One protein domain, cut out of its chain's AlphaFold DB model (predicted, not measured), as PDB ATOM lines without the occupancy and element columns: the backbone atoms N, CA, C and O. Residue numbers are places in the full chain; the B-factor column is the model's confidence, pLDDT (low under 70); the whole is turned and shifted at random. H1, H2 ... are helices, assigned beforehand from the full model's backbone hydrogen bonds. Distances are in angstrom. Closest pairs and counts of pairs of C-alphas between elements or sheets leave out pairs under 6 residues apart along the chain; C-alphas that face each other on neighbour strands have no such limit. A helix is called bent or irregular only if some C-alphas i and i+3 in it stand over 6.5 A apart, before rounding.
ATOM      1  N   ASP A  10     117.132 118.589 124.882       94.44
ATOM      2  CA  ASP A  10     116.905 119.329 126.129       94.44
ATOM      3  C   ASP A  10     118.211 119.462 126.916       94.44
ATOM      4  O   ASP A  10     118.575 120.545 127.371       94.44
ATOM      5  N   LEU A  11     118.970 118.367 127.016       97.38
ATOM      6  CA  LEU A  11     120.280 118.376 127.666       97.38
ATOM      7  C   LEU A  11     121.277 119.269 126.913       97.38
ATOM      8  O   LEU A  11     122.001 120.044 127.539       97.38
ATOM      9  N   LEU A  12     121.278 119.210 125.578       98.00
ATOM     10  CA  LEU A  12     122.093 120.093 124.743       98.00
ATOM     11  C   LEU A  12     121.747 121.567 124.974       98.00
ATOM     12  O   LEU A  12     122.656 122.388 125.054       98.00
ATOM     13  N   LEU A  13     120.462 121.908 125.108       97.56
ATOM     14  CA  LEU A  13     120.029 123.277 125.374       97.56
ATOM     15  C   LEU A  13     120.593 123.800 126.701       97.56
ATOM     16  O   LEU A  13     121.159 124.892 126.727       97.56
ATOM     17  N   TYR A  14     120.481 123.026 127.785       98.06
ATOM     18  CA  TYR A  14     121.033 123.424 129.084       98.06
ATOM     19  C   TYR A  14     122.557 123.546 129.051       98.06
ATOM     20  O   TYR A  14     123.104 124.541 129.528       98.06
ATOM     21  N   ALA A  15     123.245 122.569 128.456       98.19
ATOM     22  CA  ALA A  15     124.697 122.602 128.342       98.19
ATOM     23  C   ALA A  15     125.168 123.802 127.503       98.19
ATOM     24  O   ALA A  15     126.073 124.519 127.916       98.19
ATOM     25  N   ALA A  16     124.511 124.089 126.376       98.06
ATOM     26  CA  ALA A  16     124.827 125.244 125.538       98.06
ATOM     27  C   ALA A  16     124.579 126.577 126.254       98.06
ATOM     28  O   ALA A  16     125.375 127.503 126.106       98.06
ATOM     29  N   LEU A  17     123.520 126.679 127.064       97.81
ATOM     30  CA  LEU A  17     123.221 127.889 127.829       97.81
ATOM     31  C   LEU A  17     124.309 128.217 128.865       97.81
ATOM     32  O   LEU A  17     124.549 129.393 129.137       97.81
ATOM     33  N   TRP A  18     124.963 127.201 129.440       98.00
ATOM     34  CA  TRP A  18     125.882 127.377 130.571       98.00
ATOM     35  C   TRP A  18     127.335 126.980 130.321       98.00
ATOM     36  O   TRP A  18     128.136 127.136 131.237       98.00
ATOM     37  N   HIS A  19     127.704 126.515 129.125       97.75
ATOM     38  CA  HIS A  19     129.065 126.033 128.836       97.75
ATOM     39  C   HIS A  19     130.167 127.021 129.265       97.75
ATOM     40  O   HIS A  19     131.193 126.622 129.802       97.75
ATOM     41  N   ASP A  20     129.895 128.317 129.133       96.69
ATOM     42  CA  ASP A  20     130.821 129.406 129.432       96.69
ATOM     43  C   ASP A  20     130.517 130.166 130.732       96.69
ATOM     44  O   ASP A  20     131.116 131.210 130.996       96.69
ATOM     45  N   ILE A  21     129.595 129.678 131.569       96.50
ATOM     46  CA  ILE A  21     129.099 130.428 132.739       96.50
ATOM     47  C   ILE A  21     130.196 130.758 133.767       96.50
ATOM     48  O   ILE A  21     130.055 131.691 134.556       96.50
ATOM     49  N   GLY A  22     131.303 130.014 133.739       94.44
ATOM     50  CA  GLY A  22     132.478 130.233 134.579       94.44
ATOM     51  C   GLY A  22     133.485 131.256 134.044       94.44
ATOM     52  O   GLY A  22     134.501 131.485 134.702       94.44
ATOM     53  N   LYS A  23     133.257 131.865 132.868       92.50
ATOM     54  CA  LYS A  23     134.200 132.819 132.263       92.50
ATOM     55  C   LYS A  23     134.330 134.078 133.116       92.50
ATOM     56  O   LYS A  23     133.450 134.935 133.143       92.50
ATOM     57  N   GLN A  24     135.474 134.206 133.779       88.00
ATOM     58  CA  GLN A  24     135.849 135.371 134.573       88.00
ATOM     59  C   GLN A  24     137.267 135.807 134.202       88.00
ATOM     60  O   GLN A  24     138.185 134.992 134.109       88.00
ATOM     61  N   ALA A  25     137.452 137.106 133.958       79.81
ATOM     62  CA  ALA A  25     138.741 137.639 133.532       79.81
ATOM     63  C   ALA A  25     139.817 137.397 134.606       79.81
ATOM     64  O   ALA A  25     139.679 137.841 135.742       79.81
ATOM     65  N   GLY A  26     140.900 136.710 134.226       77.25
ATOM     66  CA  GLY A  26     142.048 136.462 135.102       77.25
ATOM     67  C   GLY A  26     141.865 135.345 136.136       77.25
ATOM     68  O   GLY A  26     142.698 135.234 137.032       77.25
ATOM     69  N   MET A  27     140.817 134.517 136.033       75.44
ATOM     70  CA  MET A  27     140.554 133.424 136.976       75.44
ATOM     71  C   MET A  27     140.450 132.061 136.289       75.44
ATOM     72  O   MET A  27     139.497 131.822 135.559       75.44
ATOM     73  N   GLY A  28     141.376 131.160 136.640       83.81
ATOM     74  CA  GLY A  28     141.242 129.702 136.516       83.81
ATOM     75  C   GLY A  28     140.832 129.145 135.146       83.81
ATOM     76  O   GLY A  28     140.868 129.823 134.125       83.81
ATOM     77  N   ASP A  29     140.463 127.866 135.142       93.31
ATOM     78  CA  ASP A  29     139.798 127.211 134.014       93.31
ATOM     79  C   ASP A  29     138.287 127.458 134.127       93.31
ATOM     80  O   ASP A  29     137.659 127.047 135.112       93.31
ATOM     81  N   HIS A  30     137.707 128.137 133.132       95.81
ATOM     82  CA  HIS A  30     136.294 128.523 133.147       95.81
ATOM     83  C   HIS A  30     135.340 127.332 133.058       95.81
ATOM     84  O   HIS A  30     134.194 127.432 133.491       95.81
ATOM     85  N   SER A  31     135.801 126.201 132.531       96.88
ATOM     86  CA  SER A  31     135.014 124.970 132.448       96.88
ATOM     87  C   SER A  31     134.864 124.358 133.842       96.88
ATOM     88  O   SER A  31     133.770 123.966 134.245       96.88
ATOM     89  N   ILE A  32     135.949 124.354 134.629       96.69
ATOM     90  CA  ILE A  32     135.943 123.864 136.017       96.69
ATOM     91  C   ILE A  32     135.113 124.788 136.912       96.69
ATOM     92  O   ILE A  32     134.274 124.309 137.677       96.69
ATOM     93  N   SER A  33     135.331 126.104 136.829       96.62
ATOM     94  CA  SER A  33     134.560 127.060 137.631       96.62
ATOM     95  C   SER A  33     133.083 127.071 137.230       96.62
ATOM     96  O   SER A  33     132.222 127.131 138.103       96.62
ATOM     97  N   GLY A  34     132.779 126.946 135.934       97.38
ATOM     98  CA  GLY A  34     131.416 126.859 135.414       97.38
ATOM     99  C   GLY A  34     130.683 125.619 135.914       97.38
ATOM    100  O   GLY A  34     129.568 125.733 136.422       97.38
ATOM    101  N   ALA A  35     131.330 124.452 135.860       98.12
ATOM    102  CA  ALA A  35     130.774 123.198 136.367       98.12
ATOM    103  C   ALA A  35     130.404 123.293 137.856       98.12
ATOM    104  O   ALA A  35     129.304 122.906 138.247       98.12
ATOM    105  N   ALA A  36     131.258 123.915 138.677       97.38
ATOM    106  CA  ALA A  36     131.004 124.096 140.109       97.38
ATOM    107  C   ALA A  36     129.748 124.938 140.427       97.38
ATOM    108  O   ALA A  36     129.214 124.855 141.536       97.38
ATOM    109  N   LEU A  37     129.251 125.739 139.476       97.81
ATOM    110  CA  LEU A  37     128.023 126.527 139.635       97.81
ATOM    111  C   LEU A  37     126.752 125.717 139.332       97.81
ATOM    112  O   LEU A  37     125.673 126.061 139.827       97.81
ATOM    113  N   ILE A  38     126.861 124.639 138.550       98.44
ATOM    114  CA  ILE A  38     125.711 123.889 138.028       98.44
ATOM    115  C   ILE A  38     124.816 123.306 139.125       98.44
ATOM    116  O   ILE A  38     123.606 123.523 139.031       98.44
ATOM    117  N   PRO A  39     125.318 122.668 140.202       98.19
ATOM    118  CA  PRO A  39     124.443 122.139 141.253       98.19
ATOM    119  C   PRO A  39     123.565 123.220 141.904       98.19
ATOM    120  O   PRO A  39     122.387 123.005 142.201       98.19
ATOM    121  N   GLY A  40     124.117 124.424 142.094       98.06
ATOM    122  CA  GLY A  40     123.387 125.569 142.637       98.06
ATOM    123  C   GLY A  40     122.297 126.073 141.690       98.06
ATOM    124  O   GLY A  40     121.160 126.280 142.124       98.06
ATOM    125  N   ILE A  41     122.639 126.230 140.409       98.00
ATOM    126  CA  ILE A  41     121.719 126.671 139.350       98.00
ATOM    127  C   ILE A  41     120.589 125.653 139.164       98.00
ATOM    128  O   ILE A  41     119.413 126.014 139.210       98.00
ATOM    129  N   ALA A  42     120.932 124.372 139.028       97.56
ATOM    130  CA  ALA A  42     119.983 123.288 138.822       97.56
ATOM    131  C   ALA A  42     118.969 123.193 139.967       97.56
ATOM    132  O   ALA A  42     117.764 123.129 139.721       97.56
ATOM    133  N   ARG A  43     119.437 123.286 141.219       97.81
ATOM    134  CA  ARG A  43     118.568 123.323 142.402       97.81
ATOM    135  C   ARG A  43     117.624 124.523 142.387       97.81
ATOM    136  O   ARG A  43     116.452 124.368 142.714       97.81
ATOM    137  N   HIS A  44     118.112 125.708 142.016       97.50
ATOM    138  CA  HIS A  44     117.274 126.908 141.926       97.50
ATOM    139  C   HIS A  44     116.178 126.771 140.859       97.50
ATOM    140  O   HIS A  44     115.065 127.253 141.049       97.50
ATOM    141  N   MET A  45     116.477 126.069 139.768       96.50
ATOM    142  CA  MET A  45     115.543 125.809 138.671       96.50
ATOM    143  C   MET A  45     114.642 124.586 138.886       96.50
ATOM    144  O   MET A  45     113.792 124.309 138.043       96.50
ATOM    145  N   GLY A  46     114.816 123.842 139.983       97.25
ATOM    146  CA  GLY A  46     114.063 122.614 140.247       97.25
ATOM    147  C   GLY A  46     114.398 121.463 139.290       97.25
ATOM    148  O   GLY A  46     113.555 120.595 139.069       97.25
ATOM    149  N   LEU A  47     115.601 121.452 138.705       97.06
ATOM    150  CA  LEU A  47     116.041 120.365 137.831       97.06
ATOM    151  C   LEU A  47     116.349 119.100 138.650       97.06
ATOM    152  O   LEU A  47     116.888 119.197 139.755       97.06
ATOM    153  N   PRO A  48     116.042 117.901 138.123       97.25
ATOM    154  CA  PRO A  48     116.337 116.656 138.813       97.25
ATOM    155  C   PRO A  48     117.849 116.392 138.857       97.25
ATOM    156  O   PRO A  48     118.576 116.660 137.902       97.25
ATOM    157  N   GLU A  49     118.311 115.788 139.950       97.06
ATOM    158  CA  GLU A  49     119.735 115.548 140.220       97.06
ATOM    159  C   GLU A  49     120.496 114.798 139.099       97.06
ATOM    160  O   GLU A  49     121.637 115.157 138.812       97.06
ATOM    161  N   PRO A  50     119.932 113.773 138.422       96.75
ATOM    162  CA  PRO A  50     120.616 113.146 137.288       96.75
ATOM    163  C   PRO A  50     120.862 114.118 136.128       96.75
ATOM    164  O   PRO A  50     121.934 114.097 135.535       96.75
ATOM    165  N   LEU A  51     119.901 115.004 135.844       97.00
ATOM    166  CA  LEU A  51     120.046 116.015 134.798       97.00
ATOM    167  C   LEU A  51     121.097 117.059 135.190       97.00
ATOM    168  O   LEU A  51     121.919 117.430 134.362       97.00
ATOM    169  N   ALA A  52     121.101 117.497 136.452       98.06
ATOM    170  CA  ALA A  52     122.106 118.423 136.973       98.06
ATOM    171  C   ALA A  52     123.533 117.878 136.800       98.06
ATOM    172  O   ALA A  52     124.406 118.595 136.315       98.06
ATOM    173  N   ARG A  53     123.744 116.595 137.122       98.25
ATOM    174  CA  ARG A  53     125.037 115.914 136.955       98.25
ATOM    175  C   ARG A  53     125.469 115.809 135.496       98.25
ATOM    176  O   ARG A  53     126.628 116.067 135.188       98.25
ATOM    177  N   ASP A  54     124.547 115.485 134.595       98.56
ATOM    178  CA  ASP A  54     124.844 115.420 133.160       98.56
ATOM    179  C   ASP A  54     125.246 116.796 132.606       98.56
ATOM    180  O   ASP A  54     126.206 116.908 131.843       98.56
ATOM    181  N   ILE A  55     124.555 117.857 133.031       98.56
ATOM    182  CA  ILE A  55     124.887 119.240 132.668       98.56
ATOM    183  C   ILE A  55     126.258 119.629 133.227       98.56
ATOM    184  O   ILE A  55     127.058 120.216 132.506       98.56
ATOM    185  N   GLU A  56     126.547 119.296 134.486       98.62
ATOM    186  CA  GLU A  56     127.831 119.589 135.128       98.62
ATOM    187  C   GLU A  56     128.999 118.970 134.355       98.62
ATOM    188  O   GLU A  56     129.965 119.671 134.047       98.62
ATOM    189  N   VAL A  57     128.889 117.693 133.973       98.69
ATOM    190  CA  VAL A  57     129.901 117.000 133.159       98.69
ATOM    191  C   VAL A  57     130.080 117.684 131.803       98.69
ATOM    192  O   VAL A  57     131.208 117.937 131.385       98.69
ATOM    193  N   LEU A  58     128.989 118.030 131.119       98.75
ATOM    194  CA  LEU A  58     129.061 118.675 129.805       98.75
ATOM    195  C   LEU A  58     129.664 120.081 129.866       98.75
ATOM    196  O   LEU A  58     130.443 120.436 128.988       98.75
ATOM    197  N   VAL A  59     129.342 120.868 130.895       98.69
ATOM    198  CA  VAL A  59     129.940 122.194 131.116       98.69
ATOM    199  C   VAL A  59     131.419 122.059 131.457       98.69
ATOM    200  O   VAL A  59     132.239 122.805 130.929       98.69
ATOM    201  N   ARG A  60     131.791 121.076 132.279       98.56
ATOM    202  CA  ARG A  60     133.193 120.811 132.612       98.56
ATOM    203  C   ARG A  60     134.026 120.449 131.384       98.56
ATOM    204  O   ARG A  60     135.154 120.906 131.261       98.56
ATOM    205  N   GLU A  61     133.481 119.626 130.495       98.69
ATOM    206  CA  GLU A  61     134.233 119.017 129.395       98.69
ATOM    207  C   GLU A  61     133.956 119.676 128.028       98.69
ATOM    208  O   GLU A  61     134.371 119.143 126.998       98.69
ATOM    209  N   HIS A  62     133.271 120.830 127.973       98.25
ATOM    210  CA  HIS A  62     132.794 121.428 126.710       98.25
ATOM    211  C   HIS A  62     133.907 121.728 125.687       98.25
ATOM    212  O   HIS A  62     133.660 121.684 124.478       98.25
ATOM    213  N   LEU A  63     135.137 121.978 126.151       97.75
ATOM    214  CA  LEU A  63     136.311 122.188 125.296       97.75
ATOM    215  C   LEU A  63     137.062 120.897 124.956       97.75
ATOM    216  O   LEU A  63     137.813 120.883 123.983       97.75
ATOM    217  N   THR A  64     136.867 119.817 125.717       98.38
ATOM    218  CA  THR A  64     137.733 118.628 125.702       98.38
ATOM    219  C   THR A  64     137.786 117.969 124.326       98.38
ATOM    220  O   THR A  64     138.867 117.652 123.836       98.38
ATOM    221  N   LEU A  65     136.644 117.816 123.645       98.38
ATOM    222  CA  LEU A  65     136.618 117.238 122.296       98.38
ATOM    223  C   LEU A  65     137.362 118.117 121.279       98.38
ATOM    224  O   LEU A  65     138.084 117.605 120.424       98.38
ATOM    225  N   ALA A  66     137.173 119.436 121.355       97.38
ATOM    226  CA  ALA A  66     137.802 120.380 120.442       97.38
ATOM    227  C   ALA A  66     139.318 120.459 120.662       97.38
ATOM    228  O   ALA A  66     140.067 120.525 119.687       97.38
ATOM    229  N   ASP A  67     139.750 120.454 121.923       97.69
ATOM    230  CA  ASP A  67     141.154 120.423 122.315       97.69
ATOM    231  C   ASP A  67     141.804 119.121 121.841       97.69
ATOM    232  O   ASP A  67     142.683 119.158 120.985       97.69
ATOM    233  N   PHE A  68     141.280 117.963 122.256       98.31
ATOM    234  CA  PHE A  68     141.866 116.663 121.914       98.31
ATOM    235  C   PHE A  68     141.987 116.455 120.407       98.31
ATOM    236  O   PHE A  68     143.024 116.002 119.935       98.31
ATOM    237  N   ALA A  69     140.957 116.817 119.638       97.56
ATOM    238  CA  ALA A  69     140.987 116.667 118.187       97.56
ATOM    239  C   ALA A  69     142.062 117.535 117.508       97.56
ATOM    240  O   ALA A  69     142.487 117.212 116.403       97.56
ATOM    241  N   THR A  70     142.470 118.652 118.118       95.75
ATOM    242  CA  THR A  70     143.386 119.625 117.493       95.75
ATOM    243  C   THR A  70     144.805 119.584 118.046       95.75
ATOM    244  O   THR A  70     145.724 120.032 117.361       95.75
ATOM    245  N   THR A  71     144.998 119.039 119.247       97.56
ATOM    246  CA  THR A  71     146.295 119.018 119.937       97.56
ATOM    247  C   THR A  71     146.876 117.615 120.102       97.56
ATOM    248  O   THR A  71     148.049 117.485 120.455       97.56
ATOM    249  N   ARG A  72     146.098 116.560 119.821       97.06
ATOM    250  CA  ARG A  72     146.498 115.152 119.991       97.06
ATOM    251  C   ARG A  72     146.287 114.352 118.704       97.06
ATOM    252  O   ARG A  72     145.679 114.829 117.749       97.06
ATOM    253  N   ASP A  73     146.796 113.122 118.686       95.19
ATOM    254  CA  ASP A  73     146.537 112.179 117.596       95.19
ATOM    255  C   ASP A  73     145.111 111.612 117.710       95.19
ATOM    256  O   ASP A  73     144.796 110.855 118.627       95.19
ATOM    257  N   ALA A  74     144.237 111.989 116.774       92.88
ATOM    258  CA  ALA A  74     142.840 111.560 116.743       92.88
ATOM    259  C   ALA A  74     142.656 110.057 116.440       92.88
ATOM    260  O   ALA A  74     141.579 109.513 116.701       92.88
ATOM    261  N   GLU A  75     143.679 109.389 115.897       92.00
ATOM    262  CA  GLU A  75     143.659 107.952 115.605       92.00
ATOM    263  C   GLU A  75     144.103 107.100 116.807       92.00
ATOM    264  O   GLU A  75     143.785 105.905 116.874       92.00
ATOM    265  N   ASP A  76     144.785 107.702 117.789       94.50
ATOM    266  CA  ASP A  76     145.282 107.002 118.972       94.50
ATOM    267  C   ASP A  76     144.108 106.448 119.819       94.50
ATOM    268  O   ASP A  76     143.267 107.206 120.323       94.50
ATOM    269  N   PRO A  77     144.026 105.113 120.020       93.56
ATOM    270  CA  PRO A  77     143.036 104.496 120.898       93.56
ATOM    271  C   PRO A  77     142.973 105.105 122.306       93.56
ATOM    272  O   PRO A  77     141.882 105.155 122.879       93.56
ATOM    273  N   ALA A  78     144.105 105.548 122.859       96.50
ATOM    274  CA  ALA A  78     144.190 106.087 124.212       96.50
ATOM    275  C   ALA A  78     143.480 107.443 124.338       96.50
ATOM    276  O   ALA A  78     142.823 107.695 125.345       96.50
ATOM    277  N   VAL A  79     143.529 108.282 123.296       97.62
ATOM    278  CA  VAL A  79     142.841 109.586 123.272       97.62
ATOM    279  C   VAL A  79     141.326 109.399 123.323       97.62
ATOM    280  O   VAL A  79     140.634 110.066 124.093       97.62
ATOM    281  N   ALA A  80     140.803 108.447 122.546       97.62
ATOM    282  CA  ALA A  80     139.383 108.110 122.583       97.62
ATOM    283  C   ALA A  80     138.970 107.499 123.932       97.62
ATOM    284  O   ALA A  80     137.902 107.832 124.440       97.62
ATOM    285  N   ALA A  81     139.799 106.627 124.516       97.00
ATOM    286  CA  ALA A  81     139.527 106.019 125.818       97.00
ATOM    287  C   ALA A  81     139.462 107.067 126.941       97.00
ATOM    288  O   ALA A  81     138.508 107.058 127.715       97.00
ATOM    289  N   GLU A  82     140.406 108.010 126.976       98.06
ATOM    290  CA  GLU A  82     140.421 109.089 127.970       98.06
ATOM    291  C   GLU A  82     139.184 109.993 127.849       98.06
ATOM    292  O   GLU A  82     138.554 110.337 128.848       98.06
ATOM    293  N   LEU A  83     138.787 110.360 126.624       98.00
ATOM    294  CA  LEU A  83     137.582 111.166 126.406       98.00
ATOM    295  C   LEU A  83     136.309 110.433 126.861       98.00
ATOM    296  O   LEU A  83     135.416 111.045 127.442       98.00
ATOM    297  N   ILE A  84     136.229 109.121 126.628       97.88
ATOM    298  CA  ILE A  84     135.116 108.286 127.097       97.88
ATOM    299  C   ILE A  84     135.084 108.229 128.630       97.88
ATOM    300  O   ILE A  84     134.008 108.336 129.221       97.88
ATOM    301  N   GLU A  85     136.241 108.081 129.275       97.88
ATOM    302  CA  GLU A  85     136.362 108.036 130.736       97.88
ATOM    303  C   GLU A  85     135.871 109.336 131.386       97.88
ATOM    304  O   GLU A  85     135.074 109.291 132.323       97.88
ATOM    305  N   ARG A  86     136.249 110.495 130.830       98.00
ATOM    306  CA  ARG A  86     135.782 111.821 131.284       98.00
ATOM    307  C   ARG A  86     134.262 111.983 131.232       98.00
ATOM    308  O   ARG A  86     133.696 112.741 132.012       98.00
ATOM    309  N   LEU A  87     133.602 111.244 130.342       98.00
ATOM    310  CA  LEU A  87     132.146 111.214 130.192       98.00
ATOM    311  C   LEU A  87     131.496 110.021 130.913       98.00
ATOM    312  O   LEU A  87     130.339 109.690 130.651       98.00
ATOM    313  N   GLY A  88     132.228 109.339 131.799       95.88
ATOM    314  CA  GLY A  88     131.717 108.210 132.578       95.88
ATOM    315  C   GLY A  88     131.325 106.997 131.732       95.88
ATOM    316  O   GLY A  88     130.432 106.245 132.117       95.88
ATOM    317  N   GLY A  89     131.931 106.817 130.554       95.56
ATOM    318  CA  GLY A  89     131.616 105.701 129.659       95.56
ATOM    319  C   GLY A  89     130.322 105.864 128.855       95.56
ATOM    320  O   GLY A  89     129.880 104.910 128.216       95.56
ATOM    321  N   ARG A  90     129.683 107.041 128.888       94.62
ATOM    322  CA  ARG A  90     128.343 107.249 128.326       94.62
ATOM    323  C   ARG A  90     128.350 107.772 126.894       94.62
ATOM    324  O   ARG A  90     128.750 108.904 126.623       94.62
ATOM    325  N   ALA A  91     127.811 106.961 125.984       95.75
ATOM    326  CA  ALA A  91     127.648 107.324 124.577       95.75
ATOM    327  C   ALA A  91     126.695 108.509 124.374       95.75
ATOM    328  O   ALA A  91     126.939 109.373 123.537       95.75
ATOM    329  N   ASP A  92     125.632 108.595 125.168       96.00
ATOM    330  CA  ASP A  92     124.635 109.651 125.038       96.00
ATOM    331  C   ASP A  92     125.160 111.030 125.475       96.00
ATOM    332  O   ASP A  92     124.849 112.022 124.816       96.00
ATOM    333  N   LEU A  93     126.024 111.101 126.498       97.88
ATOM    334  CA  LEU A  93     126.741 112.340 126.838       97.88
ATOM    335  C   LEU A  93     127.737 112.740 125.749       97.88
ATOM    336  O   LEU A  93     127.841 113.920 125.422       97.88
ATOM    337  N   PHE A  94     128.430 111.770 125.148       98.25
ATOM    338  CA  PHE A  94     129.352 112.046 124.050       98.25
ATOM    339  C   PHE A  94     128.645 112.662 122.835       98.25
ATOM    340  O   PHE A  94     129.140 113.635 122.265       98.25
ATOM    341  N   GLU A  95     127.463 112.164 122.464       97.94
ATOM    342  CA  GLU A  95     126.687 112.752 121.366       97.94
ATOM    343  C   GLU A  95     126.265 114.199 121.661       97.94
ATOM    344  O   GLU A  95     126.274 115.042 120.758       97.94
ATOM    345  N   VAL A  96     125.948 114.519 122.922       98.50
ATOM    346  CA  VAL A  96     125.659 115.902 123.333       98.50
ATOM    347  C   VAL A  96     126.918 116.765 123.297       98.50
ATOM    348  O   VAL A  96     126.864 117.857 122.734       98.50
ATOM    349  N   LEU A  97     128.055 116.281 123.808       98.62
ATOM    350  CA  LEU A  97     129.324 117.010 123.749       98.62
ATOM    351  C   LEU A  97     129.727 117.305 122.298       98.62
ATOM    352  O   LEU A  97     130.099 118.431 121.981       98.62
ATOM    353  N   ARG A  98     129.590 116.329 121.390       98.31
ATOM    354  CA  ARG A  98     129.875 116.516 119.961       98.31
ATOM    355  C   ARG A  98     129.044 117.646 119.362       98.31
ATOM    356  O   ARG A  98     129.593 118.494 118.656       98.31
ATOM    357  N   ALA A  99     127.740 117.649 119.636       98.00
ATOM    358  CA  ALA A  99     126.834 118.686 119.161       98.00
ATOM    359  C   ALA A  99     127.155 120.056 119.781       98.00
ATOM    360  O   ALA A  99     127.162 121.058 119.066       98.00
ATOM    361  N   LEU A 100     127.470 120.093 121.079       98.44
ATOM    362  CA  LEU A 100     127.864 121.303 121.796       98.44
ATOM    363  C   LEU A 100     129.141 121.911 121.207       98.44
ATOM    364  O   LEU A 100     129.153 123.094 120.889       98.44
ATOM    365  N   THR A 101     130.177 121.101 120.976       98.06
ATOM    366  CA  THR A 101     131.441 121.542 120.366       98.06
ATOM    367  C   THR A 101     131.235 122.166 118.983       98.06
ATOM    368  O   THR A 101     131.854 123.177 118.655       98.06
ATOM    369  N   GLU A 102     130.383 121.571 118.146       97.00
ATOM    370  CA  GLU A 102     130.076 122.130 116.826       97.00
ATOM    371  C   GLU A 102     129.281 123.440 116.930       97.00
ATOM    372  O   GLU A 102     129.569 124.392 116.201       97.00
ATOM    373  N   ALA A 103     128.294 123.497 117.828       96.19
ATOM    374  CA  ALA A 103     127.475 124.684 118.045       96.19
ATOM    375  C   ALA A 103     128.302 125.865 118.577       96.19
ATOM    376  O   ALA A 103     128.212 126.956 118.014       96.19
ATOM    377  N   ASP A 104     129.138 125.635 119.592       96.38
ATOM    378  CA  ASP A 104     130.034 126.637 120.179       96.38
ATOM    379  C   ASP A 104     130.998 127.201 119.128       96.38
ATOM    380  O   ASP A 104     131.014 128.403 118.857       96.38
ATOM    381  N   ALA A 105     131.717 126.332 118.412       94.19
ATOM    382  CA  ALA A 105     132.665 126.777 117.398       94.19
ATOM    383  C   ALA A 105     131.997 127.597 116.279       94.19
ATOM    384  O   ALA A 105     132.558 128.598 115.826       94.19
ATOM    385  N   LYS A 106     130.794 127.209 115.836       93.94
ATOM    386  CA  LYS A 106     130.034 127.972 114.833       93.94
ATOM    387  C   LYS A 106     129.524 129.309 115.372       93.94
ATOM    388  O   LYS A 106     129.496 130.276 114.610       93.94
ATOM    389  N   ALA A 107     129.129 129.368 116.643       92.75
ATOM    390  CA  ALA A 107     128.663 130.591 117.294       92.75
ATOM    391  C   ALA A 107     129.811 131.580 117.552       92.75
ATOM    392  O   ALA A 107     129.635 132.781 117.354       92.75
ATOM    393  N   ALA A 108     130.991 131.082 117.932       90.31
ATOM    394  CA  ALA A 108     132.163 131.902 118.214       90.31
ATOM    395  C   ALA A 108     132.666 132.648 116.967       90.31
ATOM    396  O   ALA A 108     132.922 133.852 117.010       90.31
ATOM    397  N   SER A 109     132.840 131.945 115.839       84.81
ATOM    398  CA  SER A 109     133.208 132.560 114.558       84.81
ATOM    399  C   SER A 109     133.131 131.552 113.406       84.81
ATOM    400  O   SER A 109     133.593 130.423 113.564       84.81
ATOM    401  N   PRO A 110     132.757 131.965 112.178       75.25
ATOM    402  CA  PRO A 110     132.929 131.128 110.985       75.25
ATOM    403  C   PRO A 110     134.373 130.646 110.769       75.25
ATOM    404  O   PRO A 110     134.597 129.617 110.141       75.25
ATOM    405  N   LYS A 111     135.372 131.370 111.296       81.88
ATOM    406  CA  LYS A 111     136.786 130.965 111.236       81.88
ATOM    407  C   LYS A 111     137.160 129.914 112.285       81.88
ATOM    408  O   LYS A 111     138.181 129.254 112.127       81.88
ATOM    409  N   ALA A 112     136.368 129.765 113.346       81.19
ATOM    410  CA  ALA A 112     136.602 128.771 114.388       81.19
ATOM    411  C   ALA A 112     136.137 127.366 113.965       81.19
ATOM    412  O   ALA A 112     136.677 126.384 114.477       81.19
ATOM    413  N   TRP A 113     135.214 127.266 112.997       90.81
ATOM    414  CA  TRP A 113     134.763 126.012 112.386       90.81
ATOM    415  C   TRP A 113     135.163 125.908 110.904       90.81
ATOM    416  O   TRP A 113     134.388 126.218 109.999       90.81
ATOM    417  N   THR A 114     136.394 125.464 110.646       92.69
ATOM    418  CA  THR A 114     136.913 125.234 109.286       92.69
ATOM    419  C   THR A 114     136.708 123.785 108.838       92.69
ATOM    420  O   THR A 114     136.539 122.896 109.670       92.69
ATOM    421  N   SER A 115     136.798 123.513 107.529       93.25
ATOM    422  CA  SER A 115     136.729 122.139 106.999       93.25
ATOM    423  C   SER A 115     137.784 121.220 107.615       93.25
ATOM    424  O   SER A 115     137.485 120.080 107.948       93.25
ATOM    425  N   TRP A 116     139.000 121.732 107.827       92.88
ATOM    426  CA  TRP A 116     140.076 120.985 108.478       92.88
ATOM    427  C   TRP A 116     139.744 120.652 109.938       92.88
ATOM    428  O   TRP A 116     139.882 119.505 110.357       92.88
ATOM    429  N   ARG A 117     139.229 121.621 110.708       93.19
ATOM    430  CA  ARG A 117     138.821 121.364 112.095       93.19
ATOM    431  C   ARG A 117     137.656 120.379 112.165       93.19
ATOM    432  O   ARG A 117     137.653 119.506 113.025       93.19
ATOM    433  N   ALA A 118     136.693 120.488 111.251       95.44
ATOM    434  CA  ALA A 118     135.590 119.540 111.156       95.44
ATOM    435  C   ALA A 118     136.104 118.110 110.926       95.44
ATOM    436  O   ALA A 118     135.699 117.213 111.660       95.44
ATOM    437  N   GLN A 119     137.057 117.922 110.002       96.56
ATOM    438  CA  GLN A 119     137.680 116.623 109.730       96.56
ATOM    439  C   GLN A 119     138.368 116.034 110.964       96.56
ATOM    440  O   GLN A 119     138.117 114.880 111.292       96.56
ATOM    441  N   LEU A 120     139.181 116.819 111.676       96.44
ATOM    442  CA  LEU A 120     139.854 116.357 112.893       96.44
ATOM    443  C   LEU A 120     138.861 115.860 113.947       96.44
ATOM    444  O   LEU A 120     139.031 114.782 114.519       96.44
ATOM    445  N   ILE A 121     137.793 116.627 114.184       97.62
ATOM    446  CA  ILE A 121     136.807 116.223 115.183       97.62
ATOM    447  C   ILE A 121     135.969 115.036 114.684       97.62
ATOM    448  O   ILE A 121     135.630 114.166 115.484       97.62
ATOM    449  N   ASP A 122     135.657 114.948 113.390       97.75
ATOM    450  CA  ASP A 122     134.960 113.793 112.809       97.75
ATOM    451  C   ASP A 122     135.785 112.503 112.924       97.75
ATOM    452  O   ASP A 122     135.222 111.461 113.275       97.75
ATOM    453  N   THR A 123     137.105 112.572 112.722       97.94
ATOM    454  CA  THR A 123     138.023 111.443 112.928       97.94
ATOM    455  C   THR A 123     137.971 110.943 114.371       97.94
ATOM    456  O   THR A 123     137.642 109.777 114.610       97.94
ATOM    457  N   LEU A 124     138.187 111.830 115.352       98.44
ATOM    458  CA  LEU A 124     138.126 111.445 116.766       98.44
ATOM    459  C   LEU A 124     136.721 110.946 117.152       98.44
ATOM    460  O   LEU A 124     136.575 109.967 117.882       98.44
ATOM    461  N   THR A 125     135.669 111.554 116.599       98.19
ATOM    462  CA  THR A 125     134.277 111.136 116.826       98.19
ATOM    463  C   THR A 125     134.019 109.714 116.338       98.19
ATOM    464  O   THR A 125     133.392 108.919 117.042       98.19
ATOM    465  N   ALA A 126     134.502 109.367 115.144       97.12
ATOM    466  CA  ALA A 126     134.380 108.015 114.613       97.12
ATOM    467  C   ALA A 126     135.112 107.002 115.506       97.12
ATOM    468  O   ALA A 126     134.572 105.928 115.788       97.12
ATOM    469  N   ARG A 127     136.296 107.366 116.015       97.00
ATOM    470  CA  ARG A 127     137.079 106.530 116.930       97.00
ATOM    471  C   ARG A 127     136.357 106.290 118.257       97.00
ATOM    472  O   ARG A 127     136.248 105.139 118.679       97.00
ATOM    473  N   VAL A 128     135.818 107.341 118.875       97.31
ATOM    474  CA  VAL A 128     135.051 107.259 120.130       97.31
ATOM    475  C   VAL A 128     133.828 106.361 119.969       97.31
ATOM    476  O   VAL A 128     133.665 105.409 120.733       97.31
ATOM    477  N   ARG A 129     133.016 106.583 118.928       96.38
ATOM    478  CA  ARG A 129     131.840 105.744 118.634       96.38
ATOM    479  C   ARG A 129     132.217 104.279 118.426       96.38
ATOM    480  O   ARG A 129     131.549 103.392 118.953       96.38
ATOM    481  N   ALA A 130     133.301 104.012 117.696       95.00
ATOM    482  CA  ALA A 130     133.782 102.650 117.483       95.00
ATOM    483  C   ALA A 130     134.239 101.979 118.788       95.00
ATOM    484  O   ALA A 130     134.055 100.776 118.954       95.00
ATOM    485  N   THR A 131     134.840 102.729 119.713       95.19
ATOM    486  CA  THR A 131     135.253 102.211 121.024       95.19
ATOM    487  C   THR A 131     134.056 101.954 121.937       95.19
ATOM    488  O   THR A 131     133.967 100.866 122.496       95.19
ATOM    489  N   LEU A 132     133.091 102.874 122.007       93.00
ATOM    490  CA  LEU A 132     131.846 102.690 122.764       93.00
ATOM    491  C   LEU A 132     131.040 101.476 122.275       93.00
ATOM    492  O   LEU A 132     130.535 100.702 123.083       93.00
ATOM    493  N   ALA A 133     130.985 101.253 120.957       90.62
ATOM    494  CA  ALA A 133     130.294 100.106 120.368       90.62
ATOM    495  C   ALA A 133     130.938  98.747 120.702       90.62
ATOM    496  O   ALA A 133     130.265  97.720 120.624       90.62
ATOM    497  N   ARG A 134     132.231  98.719 121.060       85.38
ATOM    498  CA  ARG A 134     132.947  97.488 121.441       85.38
ATOM    499  C   ARG A 134     132.731  97.085 122.907       85.38
ATOM    500  O   ARG A 134     133.038  95.947 123.246       85.38
ATOM    501  N   GLY A 135     132.179  97.966 123.746       67.50
ATOM    502  CA  GLY A 135     132.062  97.749 125.194       67.50
ATOM    503  C   GLY A 135     133.415  97.819 125.930       67.50
ATOM    504  O   GLY A 135     134.454  98.006 125.290       67.50
TER     505      GLY A 135
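AT A GLANCE: This is residues 10 to 135 of the 139 residues of a protein of Actinobacteria bacterium HGW-Actinobacteria-8 (UniProt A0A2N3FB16). Two long helices, H6 and H7, run side by side in opposite directions, and the shorter pair H4 and H5 crosses them on one side, so that these four make two crossed layers. Beyond H6 lies a second group, in which H2 and H3 fold back on each other and H1 packs on H3 and H6. The 126 printed residues hold seven named helices, in order H1 to H7, and no named strand; the class is all helix. The whole is compact, with a radius of gyration of the C-alphas of 14.5 A and spans of 41 by 36 by 25 A.

HOW THE PARTS SIT: Start at H1, residues 10 to 18: it touches H3, residues 49 to 60, at a steep tilt of 49 degrees, closest at the C-alphas of Ala 15 and Ile 55, 5.5 A. H1 also touches the hub H6, residues 91 to 108, with residues 96 to 104 of H6 alone; the closest C-alphas, Leu 12 and Val 96, are 5.7 A apart. H2, residues 30 to 44, forms a hairpin with H3 at a shallow tilt of 20 degrees, closest at the C-alphas of Ser 31 and Arg 60, 4.5 A. H2 is only just irregular: C-alphas 36 and 39 are 6.9 A apart. Residues 54 to 58 of H3 touch residues 93 to 97 of H6, closest at the C-alphas of Leu 58 and Leu 97, 6.3 A. H4, residues 64 to 71, touches residues 97 to 101 of H6, closest at the C-alphas of Ala 66 and Thr 101, 6.5 A. H5, residues 77 to 86, forms a hairpin with H4; they only just touch, with 3 pairs of C-alphas within 8 A, closest at Phe 68 and Val 79, 7.3 A. H7, residues 115 to 134, touches H5 with residues 124 to 132 alone, about perpendicular at 79 degrees, closest at the C-alphas of Ala 80 and Val 128, 5.1 A. H7 touches H4 with residues 117 to 124 alone, closest at the C-alphas of Ala 69 and Ile 121, 5.2 A. H6 and H7, a hairpin at 8 degrees, only just touch, with 3 pairs of C-alphas within 8 A, closest at Ala 91 and Leu 132, 6.5 A. In H1, H3, H4, H5, H6 and H7 every O i to N i+4 pair is within hydrogen-bond range; in H2, 7 of 11 are.

IN THESE COORDINATES: Find C-alpha 10 at (116.905, 119.329, 126.129), where H1 begins. H2 is 21.0 A long and H3 16.3 A. H6 runs 25.8 A from C-alpha 91 at (127.648, 107.324, 124.577), and H7 runs 28.8 A to C-alpha 134 at (132.947, 97.488, 121.441).

THE WHOLE: The two C-alphas farthest apart, Ala 25 and Arg 134, are 42.3 A apart. The printed part has no cut; the link from H1 to H2 is long. Mean pLDDT of the printed part is 95.2, and residue 135 is under 70.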